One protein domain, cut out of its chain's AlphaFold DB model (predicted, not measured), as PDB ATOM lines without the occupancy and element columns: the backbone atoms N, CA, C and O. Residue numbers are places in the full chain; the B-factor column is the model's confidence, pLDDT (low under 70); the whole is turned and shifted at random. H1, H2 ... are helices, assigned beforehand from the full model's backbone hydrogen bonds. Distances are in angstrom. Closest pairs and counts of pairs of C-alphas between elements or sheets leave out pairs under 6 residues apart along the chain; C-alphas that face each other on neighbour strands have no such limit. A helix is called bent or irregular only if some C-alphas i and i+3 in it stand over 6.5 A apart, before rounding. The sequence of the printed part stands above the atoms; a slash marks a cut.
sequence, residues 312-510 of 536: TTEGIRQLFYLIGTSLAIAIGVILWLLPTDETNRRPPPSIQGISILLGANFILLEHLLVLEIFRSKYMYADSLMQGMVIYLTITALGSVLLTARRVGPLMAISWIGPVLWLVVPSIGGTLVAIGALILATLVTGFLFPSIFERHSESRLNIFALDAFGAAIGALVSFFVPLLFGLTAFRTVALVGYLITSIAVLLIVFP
ATOM      1  N   THR A 312      -6.614  59.276 -71.304       70.25
ATOM      2  CA  THR A 312      -7.876  59.701 -70.697       70.25
ATOM      3  C   THR A 312      -8.031  59.071 -69.311       70.25
ATOM      4  O   THR A 312      -7.604  57.938 -69.072       70.25
ATOM      5  N   THR A 313      -8.699  59.769 -68.387       74.00
ATOM      6  CA  THR A 313      -9.024  59.229 -67.052       74.00
ATOM      7  C   THR A 313      -9.743  57.881 -67.141       74.00
ATOM      8  O   THR A 313      -9.532  57.002 -66.307       74.00
ATOM      9  N   GLU A 314     -10.569  57.701 -68.174       79.25
ATOM     10  CA  GLU A 314     -11.251  56.439 -68.440       79.25
ATOM     11  C   GLU A 314     -10.277  55.344 -68.891       79.25
ATOM     12  O   GLU A 314     -10.336  54.238 -68.363       79.25
ATOM     13  N   GLY A 315      -9.317  55.650 -69.769       81.25
ATOM     14  CA  GLY A 315      -8.262  54.707 -70.153       81.25
ATOM     15  C   GLY A 315      -7.418  54.251 -68.959       81.25
ATOM     16  O   GLY A 315      -7.150  53.060 -68.804       81.25
ATOM     17  N   ILE A 316      -7.075  55.168 -68.046       80.62
ATOM     18  CA  ILE A 316      -6.360  54.830 -66.804       80.62
ATOM     19  C   ILE A 316      -7.209  53.903 -65.922       80.62
ATOM     20  O   ILE A 316      -6.701  52.920 -65.380       80.62
ATOM     21  N   ARG A 317      -8.513  54.177 -65.801       82.56
ATOM     22  CA  ARG A 317      -9.442  53.341 -65.030       82.56
ATOM     23  C   ARG A 317      -9.588  51.940 -65.635       82.56
ATOM     24  O   ARG A 317      -9.602  50.957 -64.899       82.56
ATOM     25  N   GLN A 318      -9.648  51.836 -66.960       86.25
ATOM     26  CA  GLN A 318      -9.691  50.555 -67.665       86.25
ATOM     27  C   GLN A 318      -8.408  49.748 -67.457       86.25
ATOM     28  O   GLN A 318      -8.493  48.555 -67.170       86.25
ATOM     29  N   LEU A 319      -7.233  50.385 -67.517       85.94
ATOM     30  CA  LEU A 319      -5.957  49.738 -67.194       85.94
ATOM     31  C   LEU A 319      -5.930  49.230 -65.748       85.94
ATOM     32  O   LEU A 319      -5.509  48.098 -65.513       85.94
ATOM     33  N   PHE A 320      -6.431  50.020 -64.793       86.31
ATOM     34  CA  PHE A 320      -6.554  49.592 -63.400       86.31
ATOM     35  C   PHE A 320      -7.418  48.332 -63.270       86.31
ATOM     36  O   PHE A 320      -6.984  47.353 -62.662       86.31
ATOM     37  N   TYR A 321      -8.611  48.318 -63.874       87.44
ATOM     38  CA  TYR A 321      -9.488  47.148 -63.817       87.44
ATOM     39  C   TYR A 321      -8.897  45.939 -64.537       87.44
ATOM     40  O   TYR A 321      -8.986  44.831 -64.014       87.44
ATOM     41  N   LEU A 322      -8.266  46.128 -65.696       90.50
ATOM     42  CA  LEU A 322      -7.651  45.048 -66.461       90.50
ATOM     43  C   LEU A 322      -6.508  44.393 -65.682       90.50
ATOM     44  O   LEU A 322      -6.513  43.176 -65.490       90.50
ATOM     45  N   ILE A 323      -5.546  45.191 -65.209       88.44
ATOM     46  CA  ILE A 323      -4.381  44.684 -64.475       88.44
ATOM     47  C   ILE A 323      -4.828  44.119 -63.124       88.44
ATOM     48  O   ILE A 323      -4.443  43.004 -62.773       88.44
ATOM     49  N   GLY A 324      -5.693  44.833 -62.399       85.44
ATOM     50  CA  GLY A 324      -6.225  44.394 -61.108       85.44
ATOM     51  C   GLY A 324      -6.996  43.077 -61.195       85.44
ATOM     52  O   GLY A 324      -6.755  42.174 -60.396       85.44
ATOM     53  N   THR A 325      -7.865  42.922 -62.198       86.31
ATOM     54  CA  THR A 325      -8.628  41.679 -62.406       86.31
ATOM     55  C   THR A 325      -7.711  40.536 -62.833       86.31
ATOM     56  O   THR A 325      -7.814  39.441 -62.288       86.31
ATOM     57  N   SER A 326      -6.774  40.785 -63.754       87.19
ATOM     58  CA  SER A 326      -5.814  39.767 -64.212       87.19
ATOM     59  C   SER A 326      -4.955  39.245 -63.058       87.19
ATOM     60  O   SER A 326      -4.764  38.039 -62.913       87.19
ATOM     61  N   LEU A 327      -4.492  40.150 -62.196       84.50
ATOM     62  CA  LEU A 327      -3.712  39.826 -61.010       84.50
ATOM     63  C   LEU A 327      -4.540  39.045 -59.980       84.50
ATOM     64  O   LEU A 327      -4.072  38.035 -59.458       84.50
ATOM     65  N   ALA A 328      -5.786  39.464 -59.729       81.88
ATOM     66  CA  ALA A 328      -6.697  38.760 -58.829       81.88
ATOM     67  C   ALA A 328      -6.999  37.331 -59.314       81.88
ATOM     68  O   ALA A 328      -7.006  36.402 -58.508       81.88
ATOM     69  N   ILE A 329      -7.192  37.135 -60.625       87.06
ATOM     70  CA  ILE A 329      -7.391  35.809 -61.228       87.06
ATOM     71  C   ILE A 329      -6.131  34.955 -61.071       87.06
ATOM     72  O   ILE A 329      -6.219  33.840 -60.560       87.06
ATOM     73  N   ALA A 330      -4.964  35.469 -61.475       83.88
ATOM     74  CA  ALA A 330      -3.702  34.733 -61.397       83.88
ATOM     75  C   ALA A 330      -3.420  34.252 -59.968       83.88
ATOM     76  O   ALA A 330      -3.025  33.109 -59.745       83.88
ATOM     77  N   ILE A 331      -3.698  35.102 -58.986       78.75
ATOM     78  CA  ILE A 331      -3.479  34.784 -57.581       78.75
ATOM     79  C   ILE A 331      -4.550  33.847 -57.039       78.75
ATOM     80  O   ILE A 331      -4.213  32.925 -56.303       78.75
ATOM     81  N   GLY A 332      -5.813  34.008 -57.435       81.44
ATOM     82  CA  GLY A 332      -6.865  33.041 -57.121       81.44
ATOM     83  C   GLY A 332      -6.508  31.633 -57.606       81.44
ATOM     84  O   GLY A 332      -6.689  30.666 -56.868       81.44
ATOM     85  N   VAL A 333      -5.917  31.524 -58.801       85.50
ATOM     86  CA  VAL A 333      -5.394  30.262 -59.342       85.50
ATOM     87  C   VAL A 333      -4.217  29.748 -58.512       85.50
ATOM     88  O   VAL A 333      -4.222  28.578 -58.143       85.50
ATOM     89  N   ILE A 334      -3.244  30.595 -58.157       82.50
ATOM     90  CA  ILE A 334      -2.117  30.195 -57.296       82.50
ATOM     91  C   ILE A 334      -2.629  29.655 -55.958       82.50
ATOM     92  O   ILE A 334      -2.268  28.547 -55.574       82.50
ATOM     93  N   LEU A 335      -3.515  30.384 -55.275       79.88
ATOM     94  CA  LEU A 335      -4.095  29.973 -53.992       79.88
ATOM     95  C   LEU A 335      -4.923  28.684 -54.105       79.88
ATOM     96  O   LEU A 335      -4.977  27.904 -53.155       79.88
ATOM     97  N   TRP A 336      -5.563  28.448 -55.252       82.88
ATOM     98  CA  TRP A 336      -6.279  27.204 -55.532       82.88
ATOM     99  C   TRP A 336      -5.331  26.018 -55.760       82.88
ATOM    100  O   TRP A 336      -5.622  24.920 -55.292       82.88
ATOM    101  N   LEU A 337      -4.195  26.246 -56.426       84.75
ATOM    102  CA  LEU A 337      -3.173  25.235 -56.713       84.75
ATOM    103  C   LEU A 337      -2.245  24.937 -55.528       84.75
ATOM    104  O   LEU A 337      -1.528  23.935 -55.562       84.75
ATOM    105  N   LEU A 338      -2.222  25.784 -54.493       82.00
ATOM    106  CA  LEU A 338      -1.386  25.556 -53.316       82.00
ATOM    107  C   LEU A 338      -1.796  24.254 -52.603       82.00
ATOM    108  O   LEU A 338      -2.954  24.127 -52.190       82.00
ATOM    109  N   PRO A 339      -0.860  23.307 -52.401       75.56
ATOM    110  CA  PRO A 339      -1.163  22.053 -51.732       75.56
ATOM    111  C   PRO A 339      -1.588  22.320 -50.288       75.56
ATOM    112  O   PRO A 339      -0.944  23.083 -49.560       75.56
ATOM    113  N   THR A 340      -2.687  21.685 -49.886       76.50
ATOM    114  CA  THR A 340      -3.172  21.684 -48.506       76.50
ATOM    115  C   THR A 340      -2.874  20.339 -47.867       76.50
ATOM    116  O   THR A 340      -3.572  19.361 -48.128       76.50
ATOM    117  N   ASP A 341      -1.845  20.306 -47.032       77.62
ATOM    118  CA  ASP A 341      -1.426  19.138 -46.260       77.62
ATOM    119  C   ASP A 341      -1.212  19.522 -44.784       77.62
ATOM    120  O   ASP A 341      -1.552  20.631 -44.358       77.62
ATOM    121  N   GLU A 342      -0.680  18.605 -43.972       68.94
ATOM    122  CA  GLU A 342      -0.407  18.871 -42.551       68.94
ATOM    123  C   GLU A 342       0.622  19.988 -42.324       68.94
ATOM    124  O   GLU A 342       0.631  20.602 -41.259       68.94
ATOM    125  N   THR A 343       1.455  20.286 -43.323       69.75
ATOM    126  CA  THR A 343       2.507  21.307 -43.255       69.75
ATOM    127  C   THR A 343       2.063  22.664 -43.812       69.75
ATOM    128  O   THR A 343       2.731  23.670 -43.558       69.75
ATOM    129  N   ASN A 344       0.936  22.716 -44.537       81.00
ATOM    130  CA  ASN A 344       0.405  23.928 -45.162       81.00
ATOM    131  C   ASN A 344      -1.137  23.995 -45.170       81.00
ATOM    132  O   ASN A 344      -1.804  23.982 -46.208       81.00
ATOM    133  N   ARG A 345      -1.722  24.124 -43.984       85.00
ATOM    134  CA  ARG A 345      -3.153  24.346 -43.782       85.00
ATOM    135  C   ARG A 345      -3.561  25.758 -44.186       85.00
ATOM    136  O   ARG A 345      -2.818  26.722 -43.992       85.00
ATOM    137  N   ARG A 346      -4.793  25.899 -44.680       85.81
ATOM    138  CA  ARG A 346      -5.385  27.215 -44.955       85.81
ATOM    139  C   ARG A 346      -5.567  27.990 -43.641       85.81
ATOM    140  O   ARG A 346      -6.225  27.472 -42.737       85.81
ATOM    141  N   PRO A 347      -5.022  29.212 -43.520       88.94
ATOM    142  CA  PRO A 347      -5.148  29.994 -42.300       88.94
ATOM    143  C   PRO A 347      -6.587  30.515 -42.118       88.94
ATOM    144  O   PRO A 347      -7.331  30.619 -43.097       88.94
ATOM    145  N   PRO A 348      -7.000  30.885 -40.891       90.88
ATOM    146  CA  PRO A 348      -8.302  31.505 -40.646       90.88
ATOM    147  C   PRO A 348      -8.507  32.784 -41.481       90.88
ATOM    148  O   PRO A 348      -7.527  33.487 -41.738       90.88
ATOM    149  N   PRO A 349      -9.752  33.158 -41.841       90.19
ATOM    150  CA  PRO A 349     -10.021  34.347 -42.660       90.19
ATOM    151  C   PRO A 349      -9.412  35.648 -42.112       90.19
ATOM    152  O   PRO A 349      -8.956  36.489 -42.880       90.19
ATOM    153  N   SER A 350      -9.339  35.799 -40.785       91.06
ATOM    154  CA  SER A 350      -8.694  36.951 -40.140       91.06
ATOM    155  C   SER A 350      -7.192  37.026 -40.431       91.06
ATOM    156  O   SER A 350      -6.674  38.099 -40.724       91.06
ATOM    157  N   ILE A 351      -6.498  35.887 -40.404       92.31
ATOM    158  CA  ILE A 351      -5.070  35.787 -40.726       92.31
ATOM    159  C   ILE A 351      -4.843  35.947 -42.228       92.31
ATOM    160  O   ILE A 351      -3.861  36.571 -42.626       92.31
ATOM    161  N   GLN A 352      -5.769  35.466 -43.064       91.56
ATOM    162  CA  GLN A 352      -5.715  35.722 -44.504       91.56
ATOM    163  C   GLN A 352      -5.778  37.224 -44.803       91.56
ATOM    164  O   GLN A 352      -4.904  37.750 -45.489       91.56
ATOM    165  N   GLY A 353      -6.764  37.920 -44.229       91.62
ATOM    166  CA  GLY A 353      -6.927  39.364 -44.395       91.62
ATOM    167  C   GLY A 353      -5.719  40.155 -43.892       91.62
ATOM    168  O   GLY A 353      -5.241  41.043 -44.591       91.62
ATOM    169  N   ILE A 354      -5.170  39.799 -42.726       94.00
ATOM    170  CA  ILE A 354      -3.950  40.431 -42.203       94.00
ATOM    171  C   ILE A 354      -2.752  40.201 -43.124       94.00
ATOM    172  O   ILE A 354      -1.987  41.134 -43.332       94.00
ATOM    173  N   SER A 355      -2.585  38.996 -43.676       93.81
ATOM    174  CA  SER A 355      -1.455  38.688 -44.566       93.81
ATOM    175  C   SER A 355      -1.502  39.554 -45.829       93.81
ATOM    176  O   SER A 355      -0.497  40.141 -46.208       93.81
ATOM    177  N   ILE A 356      -2.691  39.734 -46.418       93.81
ATOM    178  CA  ILE A 356      -2.892  40.641 -47.561       93.81
ATOM    179  C   ILE A 356      -2.613  42.098 -47.166       93.81
ATOM    180  O   ILE A 356      -1.908  42.814 -47.875       93.81
ATOM    181  N   LEU A 357      -3.159  42.558 -46.034       95.50
ATOM    182  CA  LEU A 357      -2.937  43.926 -45.555       95.50
ATOM    183  C   LEU A 357      -1.455  44.210 -45.314       95.50
ATOM    184  O   LEU A 357      -0.978  45.296 -45.626       95.50
ATOM    185  N   LEU A 358      -0.728  43.227 -44.791       95.19
ATOM    186  CA  LEU A 358       0.685  43.337 -44.488       95.19
ATOM    187  C   LEU A 358       1.531  43.538 -45.743       95.19
ATOM    188  O   LEU A 358       2.274  44.518 -45.803       95.19
ATOM    189  N   GLY A 359       1.360  42.681 -46.750       95.62
ATOM    190  CA  GLY A 359       2.069  42.823 -48.016       95.62
ATOM    191  C   GLY A 359       1.719  44.132 -48.721       95.62
ATOM    192  O   GLY A 359       2.604  44.838 -49.206       95.62
ATOM    193  N   ALA A 360       0.438  44.523 -48.713       96.62
ATOM    194  CA  ALA A 360       0.007  45.790 -49.302       96.62
ATOM    195  C   ALA A 360       0.669  46.976 -48.598       96.62
ATOM    196  O   ALA A 360       1.287  47.820 -49.243       96.62
ATOM    197  N   ASN A 361       0.597  47.008 -47.268       96.50
ATOM    198  CA  ASN A 361       1.194  48.052 -46.452       96.50
ATOM    199  C   ASN A 361       2.721  48.121 -46.602       96.50
ATOM    200  O   ASN A 361       3.277  49.216 -46.565       96.50
ATOM    201  N   PHE A 362       3.398  46.985 -46.806       96.56
ATOM    202  CA  PHE A 362       4.840  46.961 -47.040       96.56
ATOM    203  C   PHE A 362       5.219  47.793 -48.273       96.56
ATOM    204  O   PHE A 362       6.088  48.657 -48.185       96.56
ATOM    205  N   ILE A 363       4.518  47.590 -49.390       96.88
ATOM    206  CA  ILE A 363       4.765  48.335 -50.632       96.88
ATOM    207  C   ILE A 363       4.315  49.795 -50.514       96.88
ATOM    208  O   ILE A 363       5.031  50.692 -50.960       96.88
ATOM    209  N   LEU A 364       3.162  50.049 -49.883       97.31
ATOM    210  CA  LEU A 364       2.637  51.405 -49.688       97.31
ATOM    211  C   LEU A 364       3.600  52.286 -48.879       97.31
ATOM    212  O   LEU A 364       3.851  53.430 -49.258       97.31
ATOM    213  N   LEU A 365       4.146  51.768 -47.772       96.50
ATOM    214  CA  LEU A 365       5.088  52.514 -46.934       96.50
ATOM    215  C   LEU A 365       6.444  52.713 -47.609       96.50
ATOM    216  O   LEU A 365       7.011  53.798 -47.483       96.50
ATOM    217  N   GLU A 366       6.944  51.711 -48.335       96.19
ATOM    218  CA  GLU A 366       8.174  51.845 -49.121       96.19
ATOM    219  C   GLU A 366       8.039  52.979 -50.145       96.19
ATOM    220  O   GLU A 366       8.861  53.897 -50.176       96.19
ATOM    221  N   HIS A 367       6.961  52.965 -50.932       94.81
ATOM    222  CA  HIS A 367       6.709  53.995 -51.937       94.81
ATOM    223  C   HIS A 367       6.491  55.366 -51.295       94.81
ATOM    224  O   HIS A 367       7.018  56.361 -51.791       94.81
ATOM    225  N   LEU A 368       5.773  55.448 -50.170       94.44
ATOM    226  CA  LEU A 368       5.604  56.713 -49.457       94.44
ATOM    227  C   LEU A 368       6.946  57.272 -48.963       94.44
ATOM    228  O   LEU A 368       7.194  58.468 -49.111       94.44
ATOM    229  N   LEU A 369       7.842  56.428 -48.442       94.38
ATOM    230  CA  LEU A 369       9.186  56.852 -48.045       94.38
ATOM    231  C   LEU A 369      10.000  57.361 -49.242       94.38
ATOM    232  O   LEU A 369      10.624  58.418 -49.147       94.38
ATOM    233  N   VAL A 370       9.966  56.643 -50.369       93.25
ATOM    234  CA  VAL A 370      10.611  57.071 -51.622       93.25
ATOM    235  C   VAL A 370      10.104  58.449 -52.051       93.25
ATOM    236  O   VAL A 370      10.910  59.314 -52.395       93.25
ATOM    237  N   LEU A 371       8.791  58.683 -51.991       90.50
ATOM    238  CA  LEU A 371       8.187  59.962 -52.362       90.50
ATOM    239  C   LEU A 371       8.585  61.104 -51.421       90.50
ATOM    240  O   LEU A 371       8.848  62.209 -51.891       90.50
ATOM    241  N   GLU A 372       8.680  60.873 -50.111       90.00
ATOM    242  CA  GLU A 372       9.140  61.924 -49.192       90.00
ATOM    243  C   GLU A 372      10.626  62.251 -49.374       90.00
ATOM    244  O   GLU A 372      11.012  63.418 -49.291       90.00
ATOM    245  N   ILE A 373      11.466  61.261 -49.699       90.56
ATOM    246  CA  ILE A 373      12.860  61.520 -50.089       90.56
ATOM    247  C   ILE A 373      12.891  62.332 -51.389       90.56
ATOM    248  O   ILE A 373      13.615  63.330 -51.476       90.56
ATOM    249  N   PHE A 374      12.070  61.951 -52.368       89.38
ATOM    250  CA  PHE A 374      11.958  62.632 -53.654       89.38
ATOM    251  C   PHE A 374      11.598  64.110 -53.509       89.38
ATOM    252  O   PHE A 374      12.248  64.941 -54.135       89.38
ATOM    253  N   ARG A 375      10.673  64.468 -52.614       86.19
ATOM    254  CA  ARG A 375      10.300  65.870 -52.351       86.19
ATOM    255  C   ARG A 375      11.450  66.765 -51.880       86.19
ATOM    256  O   ARG A 375      11.286  67.972 -51.865       86.19
ATOM    257  N   SER A 376      12.589  66.205 -51.465       82.94
ATOM    258  CA  SER A 376      13.761  66.982 -51.027       82.94
ATOM    259  C   SER A 376      14.865  67.134 -52.081       82.94
ATOM    260  O   SER A 376      15.855  67.832 -51.828       82.94
ATOM    261  N   LYS A 377      14.750  66.416 -53.207       84.50
ATOM    262  CA  LYS A 377      15.806  66.297 -54.229       84.50
ATOM    263  C   LYS A 377      15.303  66.391 -55.667       84.50
ATOM    264  O   LYS A 377      16.119  66.580 -56.556       84.50
ATOM    265  N   TYR A 378      14.026  66.103 -55.910       86.31
ATOM    266  CA  TYR A 378      13.386  65.991 -57.227       86.31
ATOM    267  C   TYR A 378      14.036  64.989 -58.206       86.31
ATOM    268  O   TYR A 378      13.634  64.890 -59.362       86.31
ATOM    269  N   MET A 379      14.959  64.143 -57.725       85.06
ATOM    270  CA  MET A 379      15.599  63.059 -58.479       85.06
ATOM    271  C   MET A 379      14.968  61.706 -58.119       85.06
ATOM    272  O   MET A 379      15.350  61.082 -57.124       85.06
ATOM    273  N   TYR A 380      14.000  61.226 -58.906       84.44
ATOM    274  CA  TYR A 380      13.244  60.011 -58.563       84.44
ATOM    275  C   TYR A 380      14.104  58.747 -58.533       84.44
ATOM    276  O   TYR A 380      14.016  57.995 -57.571       84.44
ATOM    277  N   ALA A 381      14.985  58.538 -59.516       83.06
ATOM    278  CA  ALA A 381      15.851  57.355 -59.553       83.06
ATOM    279  C   ALA A 381      16.750  57.249 -58.304       83.06
ATOM    280  O   ALA A 381      16.839  56.193 -57.676       83.06
ATOM    281  N   ASP A 382      17.350  58.370 -57.892       86.06
ATOM    282  CA  ASP A 382      18.166  58.439 -56.678       86.06
ATOM    283  C   ASP A 382      17.325  58.207 -55.415       86.06
ATOM    284  O   ASP A 382      17.773  57.541 -54.478       86.06
ATOM    285  N   SER A 383      16.102  58.741 -55.394       90.69
ATOM    286  CA  SER A 383      15.167  58.616 -54.270       90.69
ATOM    287  C   SER A 383      14.619  57.200 -54.131       90.69
ATOM    288  O   SER A 383      14.484  56.715 -53.014       90.69
ATOM    289  N   LEU A 384      14.369  56.517 -55.249       90.75
ATOM    290  CA  LEU A 384      13.942  55.124 -55.300       90.75
ATOM    291  C   LEU A 384      15.024  54.213 -54.724       90.75
ATOM    292  O   LEU A 384      14.760  53.460 -53.792       90.75
ATOM    293  N   MET A 385      16.259  54.343 -55.217       91.75
ATOM    294  CA  MET A 385      17.393  53.556 -54.729       91.75
ATOM    295  C   MET A 385      17.629  53.779 -53.230       91.75
ATOM    296  O   MET A 385      17.742  52.821 -52.467       91.75
ATOM    297  N   GLN A 386      17.688  55.040 -52.789       92.81
ATOM    298  CA  GLN A 386      17.904  55.365 -51.377       92.81
ATOM    299  C   GLN A 386      16.735  54.902 -50.507       92.81
ATOM    300  O   GLN A 386      16.964  54.308 -49.458       92.81
ATOM    301  N   GLY A 387      15.500  55.142 -50.946       93.06
ATOM    302  CA  GLY A 387      14.295  54.742 -50.233       93.06
ATOM    303  C   GLY A 387      14.213  53.232 -50.055       93.06
ATOM    304  O   GLY A 387      14.039  52.793 -48.926       93.06
ATOM    305  N   MET A 388      14.456  52.442 -51.107       94.25
ATOM    306  CA  MET A 388      14.505  50.975 -51.027       94.25
ATOM    307  C   MET A 388      15.573  50.494 -50.039       94.25
ATOM    308  O   MET A 388      15.287  49.692 -49.153       94.25
ATOM    309  N   VAL A 389      16.803  51.013 -50.135       96.06
ATOM    310  CA  VAL A 389      17.898  50.614 -49.230       96.06
ATOM    311  C   VAL A 389      17.574  50.967 -47.777       96.06
ATOM    312  O   VAL A 389      17.734  50.128 -46.889       96.06
ATOM    313  N   ILE A 390      17.094  52.186 -47.522       95.50
ATOM    314  CA  ILE A 390      16.712  52.645 -46.180       95.50
ATOM    315  C   ILE A 390      15.553  51.798 -45.644       95.50
ATOM    316  O   ILE A 390      15.621  51.309 -44.517       95.50
ATOM    317  N   TYR A 391      14.517  51.577 -46.454       96.44
ATOM    318  CA  TYR A 391      13.327  50.823 -46.075       96.44
ATOM    319  C   TYR A 391      13.663  49.370 -45.724       96.44
ATOM    320  O   TYR A 391      13.321  48.894 -44.640       96.44
ATOM    321  N   LEU A 392      14.413  48.679 -46.585       96.12
ATOM    322  CA  LEU A 392      14.848  47.301 -46.347       96.12
ATOM    323  C   LEU A 392      15.760  47.189 -45.121       96.12
ATOM    324  O   LEU A 392      15.624  46.261 -44.326       96.12
ATOM    325  N   THR A 393      16.647  48.163 -44.908       96.88
ATOM    326  CA  THR A 393      17.519  48.179 -43.725       96.88
ATOM    327  C   THR A 393      16.704  48.339 -42.442       96.88
ATOM    328  O   THR A 393      16.904  47.601 -41.479       96.88
ATOM    329  N   ILE A 394      15.753  49.276 -42.412       96.19
ATOM    330  CA  ILE A 394      14.937  49.534 -41.219       96.19
ATOM    331  C   ILE A 394      13.969  48.379 -40.950       96.19
ATOM    332  O   ILE A 394      13.801  47.992 -39.794       96.19
ATOM    333  N   THR A 395      13.359  47.793 -41.982       95.44
ATOM    334  CA  THR A 395      12.500  46.610 -41.806       95.44
ATOM    335  C   THR A 395      13.300  45.410 -41.293       95.44
ATOM    336  O   THR A 395      12.837  44.724 -40.381       95.44
ATOM    337  N   ALA A 396      14.531  45.200 -41.773       95.25
ATOM    338  CA  ALA A 396      15.432  44.175 -41.240       95.25
ATOM    339  C   ALA A 396      15.829  44.437 -39.775       95.25
ATOM    340  O   ALA A 396      15.855  43.520 -38.958       95.25
ATOM    341  N   LEU A 397      16.090  45.690 -39.391       94.50
ATOM    342  CA  LEU A 397      16.318  46.036 -37.984       94.50
ATOM    343  C   LEU A 397      15.067  45.781 -37.136       94.50
ATOM    344  O   LEU A 397      15.170  45.279 -36.018       94.50
ATOM    345  N   GLY A 398      13.888  46.090 -37.671       92.44
ATOM    346  CA  GLY A 398      12.603  45.839 -37.032       92.44
ATOM    347  C   GLY A 398      12.375  44.361 -36.731       92.44
ATOM    348  O   GLY A 398      11.986  44.017 -35.615       92.44
ATOM    349  N   SER A 399      12.677  43.487 -37.694       91.50
ATOM    350  CA  SER A 399      12.508  42.037 -37.546       91.50
ATOM    351  C   SER A 399      13.449  41.419 -36.506       91.50
ATOM    352  O   SER A 399      13.071  40.453 -35.849       91.50
ATOM    353  N   VAL A 400      14.645  41.990 -36.318       89.81
ATOM    354  CA  VAL A 400      15.663  41.475 -35.384       89.81
ATOM    355  C   VAL A 400      15.536  42.076 -33.980       89.81
ATOM    356  O   VAL A 400      15.687  41.373 -32.982       89.81
ATOM    357  N   LEU A 401      15.301  43.388 -33.875       88.19
ATOM    358  CA  LEU A 401      15.385  44.118 -32.604       88.19
ATOM    359  C   LEU A 401      14.075  44.114 -31.811       88.19
ATOM    360  O   LEU A 401      14.090  44.259 -30.581       88.19
ATOM    361  N   LEU A 402      12.932  44.011 -32.494       86.50
ATOM    362  CA  LEU A 402      11.631  44.086 -31.843       86.50
ATOM    363  C   LEU A 402      11.184  42.712 -31.350       86.50
ATOM    364  O   LEU A 402      11.351  41.687 -31.997       86.50
ATOM    365  N   THR A 403      10.576  42.701 -30.166       81.94
ATOM    366  CA  THR A 403      10.020  41.492 -29.549       81.94
ATOM    367  C   THR A 403       8.566  41.726 -29.175       81.94
ATOM    368  O   THR A 403       8.156  42.858 -28.901       81.94
ATOM    369  N   ALA A 404       7.799  40.641 -29.045       74.75
ATOM    370  CA  ALA A 404       6.392  40.672 -28.638       74.75
ATOM    371  C   ALA A 404       6.114  41.489 -27.356       74.75
ATOM    372  O   ALA A 404       5.022  42.022 -27.189       74.75
ATOM    373  N   ARG A 405       7.091  41.607 -26.442       75.38
ATOM    374  CA  ARG A 405       6.952  42.402 -25.207       75.38
ATOM    375  C   ARG A 405       7.091  43.908 -25.433       75.38
ATOM    376  O   ARG A 405       6.501  44.679 -24.687       75.38
ATOM    377  N   ARG A 406       7.889  44.325 -26.420       73.06
ATOM    378  CA  ARG A 406       8.177  45.739 -26.715       73.06
ATOM    379  C   ARG A 406       7.302  46.303 -27.836       73.06
ATOM    380  O   ARG A 406       7.192  47.519 -27.945       73.06
ATOM    381  N   VAL A 407       6.665  45.444 -28.635       77.12
ATOM    382  CA  VAL A 407       5.932  45.872 -29.834       77.12
ATOM    383  C   VAL A 407       4.703  46.732 -29.519       77.12
ATOM    384  O   VAL A 407       4.504  47.736 -30.180       77.12
ATOM    385  N   GLY A 408       3.918  46.416 -28.481       84.44
ATOM    386  CA  GLY A 408       2.684  47.155 -28.169       84.44
ATOM    387  C   GLY A 408       2.905  48.658 -27.922       84.44
ATOM    388  O   GLY A 408       2.299  49.475 -28.614       84.44
ATOM    389  N   PRO A 409       3.798  49.049 -26.990       86.12
ATOM    390  CA  PRO A 409       4.150  50.453 -26.782       86.12
ATOM    391  C   PRO A 409       4.764  51.115 -28.021       86.12
ATOM    392  O   PRO A 409       4.444  52.260 -28.318       86.12
ATOM    393  N   LEU A 410       5.614  50.401 -28.766       86.56
ATOM    394  CA  LEU A 410       6.238  50.941 -29.977       86.56
ATOM    395  C   LEU A 410       5.235  51.166 -31.111       86.56
ATOM    396  O   LEU A 410       5.347  52.173 -31.797       86.56
ATOM    397  N   MET A 411       4.236  50.293 -31.262       89.44
ATOM    398  CA  MET A 411       3.115  50.482 -32.188       89.44
ATOM    399  C   MET A 411       2.290  51.711 -31.809       89.44
ATOM    400  O   MET A 411       1.964  52.524 -32.660       89.44
ATOM    401  N   ALA A 412       2.000  51.896 -30.518       90.44
ATOM    402  CA  ALA A 412       1.282  53.085 -30.065       90.44
ATOM    403  C   ALA A 412       2.065  54.378 -30.363       90.44
ATOM    404  O   ALA A 412       1.480  55.361 -30.813       90.44
ATOM    405  N   ILE A 413       3.388  54.368 -30.162       91.56
ATOM    406  CA  ILE A 413       4.263  55.504 -30.488       91.56
ATOM    407  C   ILE A 413       4.320  55.737 -32.003       91.56
ATOM    408  O   ILE A 413       4.223  56.878 -32.453       91.56
ATOM    409  N   SER A 414       4.443  54.676 -32.802       92.56
ATOM    410  CA  SER A 414       4.536  54.787 -34.257       92.56
ATOM    411  C   SER A 414       3.233  55.244 -34.915       92.56
ATOM    412  O   SER A 414       3.273  55.663 -36.066       92.56
ATOM    413  N   TRP A 415       2.094  55.221 -34.213       94.38
ATOM    414  CA  TRP A 415       0.832  55.804 -34.686       94.38
ATOM    415  C   TRP A 415       0.775  57.324 -34.556       94.38
ATOM    416  O   TRP A 415       0.057  57.959 -35.326       94.38
ATOM    417  N   ILE A 416       1.534  57.916 -33.628       91.56
ATOM    418  CA  ILE A 416       1.490  59.359 -33.354       91.56
ATOM    419  C   ILE A 416       1.810  60.148 -34.624       91.56
ATOM    420  O   ILE A 416       1.040  61.022 -35.006       91.56
ATOM    421  N   GLY A 417       2.903  59.808 -35.312       89.12
ATOM    422  CA  GLY A 417       3.316  60.483 -36.546       89.12
ATOM    423  C   GLY A 417       2.260  60.417 -37.660       89.12
ATOM    424  O   GLY A 417       1.787  61.466 -38.087       89.12
ATOM    425  N   PRO A 418       1.836  59.217 -38.102       90.88
ATOM    426  CA  PRO A 418       0.763  59.044 -39.082       90.88
ATOM    427  C   PRO A 418      -0.538  59.766 -38.720       90.88
ATOM    428  O   PRO A 418      -1.111  60.437 -39.573       90.88
ATOM    429  N   VAL A 419      -1.003  59.676 -37.468       92.00
ATOM    430  CA  VAL A 419      -2.238  60.349 -37.030       92.00
ATOM    431  C   VAL A 419      -2.073  61.865 -37.064       92.00
ATOM    432  O   VAL A 419      -2.935  62.552 -37.605       92.00
ATOM    433  N   LEU A 420      -0.965  62.396 -36.539       89.25
ATOM    434  CA  LEU A 420      -0.682  63.830 -36.596       89.25
ATOM    435  C   LEU A 420      -0.631  64.331 -38.039       89.25
ATOM    436  O   LEU A 420      -1.190  65.382 -38.330       89.25
ATOM    437  N   TRP A 421      -0.026  63.562 -38.943       87.56
ATOM    438  CA  TRP A 421       0.087  63.940 -40.346       87.56
ATOM    439  C   TRP A 421      -1.255  63.903 -41.087       87.56
ATOM    440  O   TRP A 421      -1.500  64.726 -41.965       87.56
ATOM    441  N   LEU A 422      -2.153  62.987 -40.712       87.69
ATOM    442  CA  LEU A 422      -3.518  62.937 -41.243       87.69
ATOM    443  C   LEU A 422      -4.393  64.086 -40.716       87.69
ATOM    444  O   LEU A 422      -5.208  64.619 -41.464       87.69
ATOM    445  N   VAL A 423      -4.240  64.466 -39.441       87.12
ATOM    446  CA  VAL A 423      -5.048  65.520 -38.798       87.12
ATOM    447  C   VAL A 423      -4.545  66.916 -39.156       87.12
ATOM    448  O   VAL A 423      -5.342  67.833 -39.350       87.12
ATOM    449  N   VAL A 424      -3.228  67.083 -39.263       85.44
ATOM    450  CA  VAL A 424      -2.584  68.349 -39.607       85.44
ATOM    451  C   VAL A 424      -1.598  68.097 -40.755       85.44
ATOM    452  O   VAL A 424      -0.401  67.932 -40.523       85.44
ATOM    453  N   PRO A 425      -2.069  68.083 -42.019       76.19
ATOM    454  CA  PRO A 425      -1.227  67.781 -43.182       76.19
ATOM    455  C   PRO A 425      -0.046  68.738 -43.385       76.19
ATOM    456  O   PRO A 425       0.922  68.384 -44.057       76.19
ATOM    457  N   SER A 426      -0.129  69.940 -42.807       73.81
ATOM    458  CA  SER A 426       0.920  70.962 -42.808       73.81
ATOM    459  C   SER A 426       1.953  70.796 -41.687       73.81
ATOM    460  O   SER A 426       2.924  71.551 -41.651       73.81
ATOM    461  N   ILE A 427       1.759  69.857 -40.751       66.31
ATOM    462  CA  ILE A 427       2.635  69.706 -39.589       66.31
ATOM    463  C   ILE A 427       3.890  68.913 -39.955       66.31
ATOM    464  O   ILE A 427       3.825  67.778 -40.423       66.31
ATOM    465  N   GLY A 428       5.042  69.523 -39.682       60.25
ATOM    466  CA  GLY A 428       6.350  68.907 -39.870       60.25
ATOM    467  C   GLY A 428       6.871  69.006 -41.305       60.25
ATOM    468  O   GLY A 428       6.227  68.593 -42.264       60.25
ATOM    469  N   GLY A 429       8.089  69.532 -41.451       73.25
ATOM    470  CA  GLY A 429       8.828  69.440 -42.710       73.25
ATOM    471  C   GLY A 429       9.211  67.991 -43.036       73.25
ATOM    472  O   GLY A 429       9.016  67.081 -42.226       73.25
ATOM    473  N   THR A 430       9.831  67.781 -44.197       77.19
ATOM    474  CA  THR A 430      10.247  66.462 -44.710       77.19
ATOM    475  C   THR A 430      10.973  65.596 -43.670       77.19
ATOM    476  O   THR A 430      10.755  64.391 -43.604       77.19
ATOM    477  N   LEU A 431      11.774  66.198 -42.783       80.56
ATOM    478  CA  LEU A 431      12.475  65.487 -41.706       80.56
ATOM    479  C   LEU A 431      11.536  64.829 -40.681       80.56
ATOM    480  O   LEU A 431      11.789  63.704 -40.255       80.56
ATOM    481  N   VAL A 432      10.451  65.504 -40.293       81.25
ATOM    482  CA  VAL A 432       9.470  64.969 -39.332       81.25
ATOM    483  C   VAL A 432       8.682  63.827 -39.970       81.25
ATOM    484  O   VAL A 432       8.495  62.786 -39.340       81.25
ATOM    485  N   ALA A 433       8.291  63.991 -41.238       82.69
ATOM    486  CA  ALA A 433       7.630  62.949 -42.018       82.69
ATOM    487  C   ALA A 433       8.511  61.697 -42.150       82.69
ATOM    488  O   ALA A 433       8.067  60.592 -41.832       82.69
ATOM    489  N   ILE A 434       9.786  61.863 -42.522       84.94
ATOM    490  CA  ILE A 434      10.751  60.758 -42.597       84.94
ATOM    491  C   ILE A 434      10.912  60.090 -41.225       84.94
ATOM    492  O   ILE A 434      10.856  58.866 -41.141       84.94
ATOM    493  N   GLY A 435      11.039  60.856 -40.137       86.62
ATOM    494  CA  GLY A 435      11.132  60.306 -38.781       86.62
ATOM    495  C   GLY A 435       9.925  59.442 -38.388       86.62
ATOM    496  O   GLY A 435      10.093  58.342 -37.858       86.62
ATOM    497  N   ALA A 436       8.708  59.897 -38.700       86.94
ATOM    498  CA  ALA A 436       7.485  59.127 -38.483       86.94
ATOM    499  C   ALA A 436       7.458  57.831 -39.315       86.94
ATOM    500  O   ALA A 436       7.116  56.765 -38.795       86.94
ATOM    501  N   LEU A 437       7.867  57.903 -40.585       91.56
ATOM    502  CA  LEU A 437       7.938  56.746 -41.479       91.56
ATOM    503  C   LEU A 437       9.004  55.737 -41.047       91.56
ATOM    504  O   LEU A 437       8.767  54.537 -41.164       91.56
ATOM    505  N   ILE A 438      10.134  56.178 -40.492       92.06
ATOM    506  CA  ILE A 438      11.161  55.288 -39.929       92.06
ATOM    507  C   ILE A 438      10.563  54.428 -38.809       92.06
ATOM    508  O   ILE A 438      10.733  53.208 -38.818       92.06
ATOM    509  N   LEU A 439       9.818  55.029 -37.873       91.62
ATOM    510  CA  LEU A 439       9.165  54.283 -36.789       91.62
ATOM    511  C   LEU A 439       8.105  53.312 -37.321       91.62
ATOM    512  O   LEU A 439       8.047  52.162 -36.880       91.62
ATOM    513  N   ALA A 440       7.294  53.752 -38.287       93.62
ATOM    514  CA  ALA A 440       6.299  52.894 -38.921       93.62
ATOM    515  C   ALA A 440       6.946  51.698 -39.637       93.62
ATOM    516  O   ALA A 440       6.504  50.563 -39.474       93.62
ATOM    517  N   THR A 441       8.039  51.943 -40.359       94.75
ATOM    518  CA  THR A 441       8.820  50.938 -41.093       94.75
ATOM    519  C   THR A 441       9.468  49.926 -40.149       94.75
ATOM    520  O   THR A 441       9.409  48.721 -40.392       94.75
ATOM    521  N   LEU A 442      10.026  50.397 -39.029       94.06
ATOM    522  CA  LEU A 442      10.612  49.537 -38.001       94.06
ATOM    523  C   LEU A 442       9.561  48.577 -37.428       94.06
ATOM    524  O   LEU A 442       9.816  47.383 -37.290       94.06
ATOM    525  N   VAL A 443       8.359  49.083 -37.136       93.75
ATOM    526  CA  VAL A 443       7.236  48.250 -36.687       93.75
ATOM    527  C   VAL A 443       6.818  47.261 -37.772       93.75
ATOM    528  O   VAL A 443       6.658  46.084 -37.463       93.75
ATOM    529  N   THR A 444       6.681  47.698 -39.028       93.38
ATOM    530  CA  THR A 444       6.311  46.834 -40.163       93.38
ATOM    531  C   THR A 444       7.261  45.643 -40.310       93.38
ATOM    532  O   THR A 444       6.793  44.520 -40.490       93.38
ATOM    533  N   GLY A 445       8.569  45.852 -40.122       91.50
ATOM    534  CA  GLY A 445       9.576  44.784 -40.139       91.50
ATOM    535  C   GLY A 445       9.344  43.665 -39.116       91.50
ATOM    536  O   GLY A 445       9.681  42.512 -39.369       91.50
ATOM    537  N   PHE A 446       8.712  43.972 -37.980       91.50
ATOM    538  CA  PHE A 446       8.352  42.982 -36.961       91.50
ATOM    539  C   PHE A 446       7.052  42.222 -37.271       91.50
ATOM    540  O   PHE A 446       6.887  41.077 -36.842       91.50
ATOM    541  N   LEU A 447       6.113  42.833 -38.002       90.38
ATOM    542  CA  LEU A 447       4.769  42.272 -38.185       90.38
ATOM    543  C   LEU A 447       4.806  40.935 -38.941       90.38
ATOM    544  O   LEU A 447       4.181  39.976 -38.483       90.38
ATOM    545  N   PHE A 448       5.574  40.839 -40.032       88.62
ATOM    546  CA  PHE A 448       5.648  39.616 -40.845       88.62
ATOM    547  C   PHE A 448       6.207  38.407 -40.079       88.62
ATOM    548  O   PHE A 448       5.480  37.412 -39.960       88.62
ATOM    549  N   PRO A 449       7.410  38.472 -39.465       88.50
ATOM    550  CA  PRO A 449       7.921  37.367 -38.654       88.50
ATOM    551  C   PRO A 449       6.950  36.942 -37.548       88.50
ATOM    552  O   PRO A 449       6.761  35.751 -37.315       88.50
ATOM    553  N   SER A 450       6.269  37.901 -36.912       87.12
ATOM    554  CA  SER A 450       5.376  37.608 -35.788       87.12
ATOM    555  C   SER A 450       4.163  36.746 -36.159       87.12
ATOM    556  O   SER A 450       3.730  35.910 -35.361       87.12
ATOM    557  N   ILE A 451       3.626  36.920 -37.370       87.75
ATOM    558  CA  ILE A 451       2.533  36.097 -37.901       87.75
ATOM    559  C   ILE A 451       3.078  34.730 -38.318       87.75
ATOM    560  O   ILE A 451       2.476  33.700 -38.009       87.75
ATOM    561  N   PHE A 452       4.245  34.719 -38.965       85.69
ATOM    562  CA  PHE A 452       4.892  33.511 -39.474       85.69
ATOM    563  C   PHE A 452       5.297  32.532 -38.358       85.69
ATOM    564  O   PHE A 452       5.167  31.315 -38.514       85.69
ATOM    565  N   GLU A 453       5.742  33.053 -37.211       84.81
ATOM    566  CA  GLU A 453       6.080  32.266 -36.018       84.81
ATOM    567  C   GLU A 453       4.847  31.651 -35.345       84.81
ATOM    568  O   GLU A 453       4.900  30.514 -34.876       84.81
ATOM    569  N   ARG A 454       3.728  32.384 -35.297       85.44
ATOM    570  CA  ARG A 454       2.497  31.952 -34.609       85.44
ATOM    571  C   ARG A 454       1.633  31.002 -35.437       85.44
ATOM    572  O   ARG A 454       0.820  30.282 -34.864       85.44
ATOM    573  N   HIS A 455       1.815  30.982 -36.756       85.88
ATOM    574  CA  HIS A 455       1.050  30.158 -37.695       85.88
ATOM    575  C   HIS A 455       1.968  29.287 -38.564       85.88
ATOM    576  O   HIS A 455       1.900  29.308 -39.795       85.88
ATOM    577  N   SER A 456       2.828  28.490 -37.921       82.62
ATOM    578  CA  SER A 456       3.803  27.634 -38.611       82.62
ATOM    579  C   SER A 456       3.179  26.612 -39.565       82.62
ATOM    580  O   SER A 456       3.823  26.234 -40.538       82.62
ATOM    581  N   GLU A 457       1.936  26.199 -39.312       84.44
ATOM    582  CA  GLU A 457       1.182  25.264 -40.160       84.44
ATOM    583  C   GLU A 457       0.621  25.913 -41.437       84.44
ATOM    584  O   GLU A 457       0.059  25.208 -42.260       84.44
ATOM    585  N   SER A 458       0.732  27.235 -41.628       87.62
ATOM    586  CA  SER A 458       0.133  27.965 -42.765       87.62
ATOM    587  C   SER A 458       1.138  28.829 -43.531       87.62
ATOM    588  O   SER A 458       0.744  29.742 -44.256       87.62
ATOM    589  N   ARG A 459       2.440  28.572 -43.370       87.38
ATOM    590  CA  ARG A 459       3.527  29.439 -43.858       87.38
ATOM    591  C   ARG A 459       3.444  29.758 -45.348       87.38
ATOM    592  O   ARG A 459       3.549  30.923 -45.721       87.38
ATOM    593  N   LEU A 460       3.238  28.745 -46.190       86.94
ATOM    594  CA  LEU A 460       3.205  28.933 -47.640       86.94
ATOM    595  C   LEU A 460       1.948  29.708 -48.073       86.94
ATOM    596  O   LEU A 460       2.045  30.597 -48.914       86.94
ATOM    597  N   ASN A 461       0.794  29.446 -47.447       87.81
ATOM    598  CA  ASN A 461      -0.424  30.239 -47.660       87.81
ATOM    599  C   ASN A 461      -0.248  31.706 -47.229       87.81
ATOM    600  O   ASN A 461      -0.630  32.606 -47.968       87.81
ATOM    601  N   ILE A 462       0.334  31.955 -46.052       90.62
ATOM    602  CA  ILE A 462       0.583  33.312 -45.537       90.62
ATOM    603  C   ILE A 462       1.527  34.069 -46.470       90.62
ATOM    604  O   ILE A 462       1.238  35.204 -46.830       90.62
ATOM    605  N   PHE A 463       2.609  33.427 -46.917       89.50
ATOM    606  CA  PHE A 463       3.550  34.018 -47.866       89.50
ATOM    607  C   PHE A 463       2.890  34.358 -49.212       89.50
ATOM    608  O   PHE A 463       3.103  35.440 -49.749       89.50
ATOM    609  N   ALA A 464       2.040  33.475 -49.745       88.44
ATOM    610  CA  ALA A 464       1.315  33.742 -50.987       88.44
ATOM    611  C   ALA A 464       0.302  34.896 -50.849       88.44
ATOM    612  O   ALA A 464       0.159  35.711 -51.759       88.44
ATOM    613  N   LEU A 465      -0.389  34.986 -49.709       90.88
ATOM    614  CA  LEU A 465      -1.332  36.069 -49.413       90.88
ATOM    615  C   LEU A 465      -0.625  37.407 -49.174       90.88
ATOM    616  O   LEU A 465      -1.145  38.445 -49.572       90.88
ATOM    617  N   ASP A 466       0.562  37.384 -48.576       93.00
ATOM    618  CA  ASP A 466       1.434  38.553 -48.453       93.00
ATOM    619  C   ASP A 466       1.899  39.045 -49.830       93.00
ATOM    620  O   ASP A 466       1.690  40.208 -50.168       93.00
ATOM    621  N   ALA A 467       2.385  38.149 -50.695       90.56
ATOM    622  CA  ALA A 467       2.740  38.493 -52.072       90.56
ATOM    623  C   ALA A 467       1.548  39.076 -52.859       90.56
ATOM    624  O   ALA A 467       1.712  40.020 -53.636       90.56
ATOM    625  N   PHE A 468       0.332  38.567 -52.626       89.44
ATOM    626  CA  PHE A 468      -0.883  39.162 -53.185       89.44
ATOM    627  C   PHE A 468      -1.135  40.572 -52.675       89.44
ATOM    628  O   PHE A 468      -1.389  41.482 -53.465       89.44
ATOM    629  N   GLY A 469      -1.030  40.750 -51.360       93.31
ATOM    630  CA  GLY A 469      -1.057  42.050 -50.719       93.31
ATOM    631  C   GLY A 469      -0.095  43.024 -51.380       93.31
ATOM    632  O   GLY A 469      -0.510  44.097 -51.807       93.31
ATOM    633  N   ALA A 470       1.168  42.630 -51.534       94.50
ATOM    634  CA  ALA A 470       2.202  43.452 -52.155       94.50
ATOM    635  C   ALA A 470       1.828  43.862 -53.583       94.50
ATOM    636  O   ALA A 470       1.965  45.027 -53.956       94.50
ATOM    637  N   ALA A 471       1.268  42.941 -54.365       91.31
ATOM    638  CA  ALA A 471       0.822  43.240 -55.716       91.31
ATOM    639  C   ALA A 471      -0.363  44.237 -55.739       91.31
ATOM    640  O   ALA A 471      -0.374  45.157 -56.559       91.31
ATOM    641  N   ILE A 472      -1.310  44.141 -54.794       91.94
ATOM    642  CA  ILE A 472      -2.354  45.167 -54.585       91.94
ATOM    643  C   ILE A 472      -1.720  46.505 -54.185       91.94
ATOM    644  O   ILE A 472      -2.065  47.542 -54.751       91.94
ATOM    645  N   GLY A 473      -0.779  46.493 -53.240       95.00
ATOM    646  CA  GLY A 473      -0.049  47.676 -52.789       95.00
ATOM    647  C   GLY A 473       0.677  48.383 -53.932       95.00
ATOM    648  O   GLY A 473       0.627  49.608 -54.014       95.00
ATOM    649  N   ALA A 474       1.269  47.633 -54.863       92.81
ATOM    650  CA  ALA A 474       1.917  48.172 -56.058       92.81
ATOM    651  C   ALA A 474       0.912  48.853 -57.002       92.81
ATOM    652  O   ALA A 474       1.154  49.973 -57.452       92.81
ATOM    653  N   LEU A 475      -0.251  48.232 -57.248       91.31
ATOM    654  CA  LEU A 475      -1.315  48.854 -58.046       91.31
ATOM    655  C   LEU A 475      -1.822  50.142 -57.399       91.31
ATOM    656  O   LEU A 475      -1.940  51.167 -58.067       91.31
ATOM    657  N   VAL A 476      -2.084  50.116 -56.095       92.75
ATOM    658  CA  VAL A 476      -2.516  51.305 -55.352       92.75
ATOM    659  C   VAL A 476      -1.445  52.399 -55.416       92.75
ATOM    660  O   VAL A 476      -1.778  53.551 -55.688       92.75
ATOM    661  N   SER A 477      -0.168  52.042 -55.256       91.81
ATOM    662  CA  SER A 477       0.964  52.980 -55.323       91.81
ATOM    663  C   SER A 477       1.173  53.594 -56.700       91.81
ATOM    664  O   SER A 477       1.683  54.702 -56.794       91.81
ATOM    665  N   PHE A 478       0.754  52.918 -57.767       87.19
ATOM    666  CA  PHE A 478       0.825  53.459 -59.119       87.19
ATOM    667  C   PHE A 478      -0.402  54.316 -59.467       87.19
ATOM    668  O   PHE A 478      -0.283  55.466 -59.889       87.19
ATOM    669  N   PHE A 479      -1.607  53.775 -59.265       86.69
ATOM    670  CA  PHE A 479      -2.839  54.382 -59.769       86.69
ATOM    671  C   PHE A 479      -3.400  55.487 -58.870       86.69
ATOM    672  O   PHE A 479      -3.983  56.440 -59.390       86.69
ATOM    673  N   VAL A 480      -3.237  55.406 -57.543       89.81
ATOM    674  CA  VAL A 480      -3.766  56.448 -56.645       89.81
ATOM    675  C   VAL A 480      -3.065  57.791 -56.861       89.81
ATOM    676  O   VAL A 480      -3.782  58.773 -57.072       89.81
ATOM    677  N   PRO A 481      -1.717  57.882 -56.893       86.88
ATOM    678  CA  PRO A 481      -1.048  59.134 -57.236       86.88
ATOM    679  C   PRO A 481      -1.439  59.674 -58.608       86.88
ATOM    680  O   PRO A 481      -1.645  60.874 -58.763       86.88
ATOM    681  N   LEU A 482      -1.559  58.782 -59.594       82.44
ATOM    682  CA  LEU A 482      -1.882  59.142 -60.968       82.44
ATOM    683  C   LEU A 482      -3.277  59.776 -61.086       82.44
ATOM    684  O   LEU A 482      -3.438  60.762 -61.798       82.44
ATOM    685  N   LEU A 483      -4.277  59.224 -60.393       81.38
ATOM    686  CA  LEU A 483      -5.674  59.659 -60.499       81.38
ATOM    687  C   LEU A 483      -6.059  60.749 -59.495       81.38
ATOM    688  O   LEU A 483      -6.879  61.613 -59.809       81.38
ATOM    689  N   PHE A 484      -5.506  60.701 -58.285       86.12
ATOM    690  CA  PHE A 484      -5.978  61.509 -57.157       86.12
ATOM    691  C   PHE A 484      -4.906  62.429 -56.562       86.12
ATOM    692  O   PHE A 484      -5.266  63.373 -55.851       86.12
ATOM    693  N   GLY A 485      -3.633  62.212 -56.900       88.00
ATOM    694  CA  GLY A 485      -2.485  62.982 -56.418       88.00
ATOM    695  C   GLY A 485      -1.696  62.300 -55.296       88.00
ATOM    696  O   GLY A 485      -2.154  61.340 -54.666       88.00
ATOM    697  N   LEU A 486      -0.488  62.803 -55.041       88.81
ATOM    698  CA  LEU A 486       0.450  62.260 -54.049       88.81
ATOM    699  C   LEU A 486      -0.091  62.358 -52.614       88.81
ATOM    700  O   LEU A 486       0.150  61.469 -51.798       88.81
ATOM    701  N   THR A 487      -0.880  63.386 -52.306       90.38
ATOM    702  CA  THR A 487      -1.530  63.580 -51.003       90.38
ATOM    703  C   THR A 487      -2.581  62.506 -50.745       90.38
ATOM    704  O   THR A 487      -2.661  61.972 -49.639       90.38
ATOM    705  N   ALA A 488      -3.364  62.130 -51.762       92.44
ATOM    706  CA  ALA A 488      -4.326  61.038 -51.635       92.44
ATOM    707  C   ALA A 488      -3.611  59.703 -51.385       92.44
ATOM    708  O   ALA A 488      -4.011  58.942 -50.505       92.44
ATOM    709  N   PHE A 489      -2.516  59.450 -52.104       93.88
ATOM    710  CA  PHE A 489      -1.696  58.262 -51.888       93.88
ATOM    711  C   PHE A 489      -1.097  58.208 -50.482       93.88
ATOM    712  O   PHE A 489      -1.206  57.180 -49.816       93.88
ATOM    713  N   ARG A 490      -0.549  59.324 -49.990       92.81
ATOM    714  CA  ARG A 490      -0.078  59.445 -48.606       92.81
ATOM    715  C   ARG A 490      -1.169  59.055 -47.615       92.81
ATOM    716  O   ARG A 490      -0.920  58.233 -46.738       92.81
ATOM    717  N   THR A 491      -2.379  59.591 -47.770       93.56
ATOM    718  CA  THR A 491      -3.515  59.243 -46.907       93.56
ATOM    719  C   THR A 491      -3.801  57.745 -46.937       93.56
ATOM    720  O   THR A 491      -3.924  57.127 -45.881       93.56
ATOM    721  N   VAL A 492      -3.846  57.138 -48.126       96.25
ATOM    722  CA  VAL A 492      -4.077  55.695 -48.287       96.25
ATOM    723  C   VAL A 492      -2.982  54.867 -47.608       96.25
ATOM    724  O   VAL A 492      -3.302  53.924 -46.889       96.25
ATOM    725  N   ALA A 493      -1.711  55.230 -47.775       96.69
ATOM    726  CA  ALA A 493      -0.588  54.526 -47.164       96.69
ATOM    727  C   ALA A 493      -0.593  54.632 -45.627       96.69
ATOM    728  O   ALA A 493      -0.449  53.622 -44.939       96.69
ATOM    729  N   LEU A 494      -0.830  55.825 -45.069       95.31
ATOM    730  CA  LEU A 494      -0.878  56.029 -43.615       95.31
ATOM    731  C   LEU A 494      -2.085  55.338 -42.970       95.31
ATOM    732  O   LEU A 494      -1.947  54.694 -41.930       95.31
ATOM    733  N   VAL A 495      -3.265  55.431 -43.589       96.06
ATOM    734  CA  VAL A 495      -4.464  54.718 -43.123       96.06
ATOM    735  C   VAL A 495      -4.264  53.207 -43.241       96.06
ATOM    736  O   VAL A 495      -4.584  52.478 -42.302       96.06
ATOM    737  N   GLY A 496      -3.670  52.735 -44.341       96.00
ATOM    738  CA  GLY A 496      -3.295  51.334 -44.533       96.00
ATOM    739  C   GLY A 496      -2.373  50.825 -43.425       96.00
ATOM    740  O   GLY A 496      -2.625  49.759 -42.858       96.00
ATOM    741  N   TYR A 497      -1.378  51.620 -43.030       96.62
ATOM    742  CA  TYR A 497      -0.495  51.304 -41.911       96.62
ATOM    743  C   TYR A 497      -1.233  51.211 -40.573       96.62
ATOM    744  O   TYR A 497      -1.049  50.241 -39.830       96.62
ATOM    745  N   LEU A 498      -2.085  52.190 -40.260       96.25
ATOM    746  CA  LEU A 498      -2.865  52.193 -39.019       96.25
ATOM    747  C   LEU A 498      -3.787  50.970 -38.950       96.25
ATOM    748  O   LEU A 498      -3.765  50.249 -37.958       96.25
ATOM    749  N   ILE A 499      -4.524  50.675 -40.024       95.94
ATOM    750  CA  ILE A 499      -5.403  49.498 -40.100       95.94
ATOM    751  C   ILE A 499      -4.597  48.210 -39.913       95.94
ATOM    752  O   ILE A 499      -4.964  47.374 -39.089       95.94
ATOM    753  N   THR A 500      -3.482  48.062 -40.633       95.06
ATOM    754  CA  THR A 500      -2.646  46.852 -40.591       95.06
ATOM    755  C   THR A 500      -2.072  46.627 -39.197       95.06
ATOM    756  O   THR A 500      -2.206  45.546 -38.625       95.06
ATOM    757  N   SER A 501      -1.465  47.658 -38.609       93.56
ATOM    758  CA  SER A 501      -0.842  47.563 -37.289       93.56
ATOM    759  C   SER A 501      -1.878  47.343 -36.175       93.56
ATOM    760  O   SER A 501      -1.672  46.484 -35.318       93.56
ATOM    761  N   ILE A 502      -3.028  48.023 -36.206       93.19
ATOM    762  CA  ILE A 502      -4.121  47.788 -35.248       93.19
ATOM    763  C   ILE A 502      -4.670  46.361 -35.389       93.19
ATOM    764  O   ILE A 502      -4.843  45.674 -34.381       93.19
ATOM    765  N   ALA A 503      -4.898  45.883 -36.616       92.06
ATOM    766  CA  ALA A 503      -5.391  44.529 -36.860       92.06
ATOM    767  C   ALA A 503      -4.422  43.468 -36.321       92.06
ATOM    768  O   ALA A 503      -4.850  42.550 -35.618       92.06
ATOM    769  N   VAL A 504      -3.115  43.622 -36.569       90.69
ATOM    770  CA  VAL A 504      -2.089  42.724 -36.016       90.69
ATOM    771  C   VAL A 504      -2.089  42.771 -34.489       90.69
ATOM    772  O   VAL A 504      -2.094  41.721 -33.849       90.69
ATOM    773  N   LEU A 505      -2.143  43.959 -33.880       89.00
ATOM    774  CA  LEU A 505      -2.161  44.085 -32.423       89.00
ATOM    775  C   LEU A 505      -3.366  43.361 -31.800       89.00
ATOM    776  O   LEU A 505      -3.207  42.653 -30.810       89.00
ATOM    777  N   LEU A 506      -4.559  43.508 -32.384       88.44
ATOM    778  CA  LEU A 506      -5.791  42.930 -31.843       88.44
ATOM    779  C   LEU A 506      -5.906  41.418 -32.074       88.44
ATOM    780  O   LEU A 506      -6.362  40.701 -31.186       88.44
ATOM    781  N   ILE A 507      -5.512  40.937 -33.255       85.94
ATOM    782  CA  ILE A 507      -5.749  39.549 -33.682       85.94
ATOM    783  C   ILE A 507      -4.561  38.648 -33.339       85.94
ATOM    784  O   ILE A 507      -4.753  37.512 -32.909       85.94
ATOM    785  N   VAL A 508      -3.332  39.145 -33.494       83.06
ATOM    786  CA  VAL A 508      -2.109  38.360 -33.273       83.06
ATOM    787  C   VAL A 508      -1.643  38.466 -31.821       83.06
ATOM    788  O   VAL A 508      -1.132  37.488 -31.277       83.06
ATOM    789  N   PHE A 509      -1.865  39.608 -31.159       82.56
ATOM    790  CA  PHE A 509      -1.463  39.861 -29.767       82.56
ATOM    791  C   PHE A 509      -2.643  40.225 -28.840       82.56
ATOM    792  O   PHE A 509      -2.575  41.238 -28.135       82.56
ATOM    793  N   PRO A 510      -3.714  39.409 -28.770       70.25
ATOM    794  CA  PRO A 510      -4.850  39.708 -27.906       70.25
ATOM    795  C   PRO A 510      -4.409  39.832 -26.440       70.25
ATOM    796  O   PRO A 510      -3.541  39.092 -25.959       70.25
TER     797      PRO A 510
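This is residues 312 to 510 of the 536 residues of an uncharacterized protein of Planctomycetaceae bacterium (UniProt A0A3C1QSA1). The longest helix, H6, packs on H2, which runs through the middle of a five-helix bundle, H2, H4, H5, H6 and H7, with part of the helices aligned and part crossed. H1 lies along the outer side of H6 at one edge of the model, and H3 crosses H2 and H5 on one side of the bundle. The printed part has 199 residues with seven named helices, H1 to H7 in order along the chain, and no named strand; the class is all helix. The whole is compact, with a radius of gyration of the C-alphas of 17.2 A, and spans 51 by 47 by 29 A.

H6, residues 456 to 484, is 39.8 A long and has a kink of 33 degrees near residue 463. H2, residues 349 to 374, measures 37.5 A, H5, residues 430 to 454, 36.8 A, and H1, residues 313 to 337, 36.0 A. H1 begins with C-alpha 313 at (-9.024, 59.229, -67.052). H3 is residues 380 to 401. H4, residues 404 to 423, has a kink of 25 degrees near residue 411. H7, residues 486 to 508, ends with C-alpha 508 at (-2.109, 38.360, -33.273). H4 and H6 are irregular, with C-alphas 405 and 408 7.0 A apart and C-alphas 457 and 460 8.6 A apart; H5 only just is, with C-alphas 445 and 448 6.53 A apart.

H6 touches H2 at a steep tilt of 43 degrees, the same way; the closest C-alphas, of Ile 356 and Gly 469, are 3.9 A apart. H1 touches H6 alone, at a shallow tilt of 4 degrees, opposite ways, with C-alphas 331 and 468 closest at 6.7 A. H6 and H7 form a helical hairpin, touching through residues 476 to 481 and 486 to 489, with C-alphas 481 and 489 closest at 5.5 A. H2 touches H7 at 37 degrees, only just steep, with C-alphas 364 and 493 closest at 5.1 A. H3 touches H5 with residues 391 to 400 alone, at a steep tilt of 48 degrees; C-alphas 395 and 445 are closest at 3.8 A. H4 and H5 form another helical hairpin, with C-alphas 417 and 436 closest at 4.8 A. H1 and H3 are apart, as are H4 and H6. Every O i to N i+4 pair is within hydrogen-bond range in H1, H2, H3 and H7; the counts are 11 of 16 in H4, 17 of 21 in H5 and 21 of 25 in H6.

The two C-alphas farthest apart, of Glu 342 and Ser 426, are 52.1 A apart. The printed part has no cut. The link from H1 to H2, 11 residues, is long. The mean pLDDT of the printed part is 88.1; residues 342 to 343 and 427 to 428 are under 70.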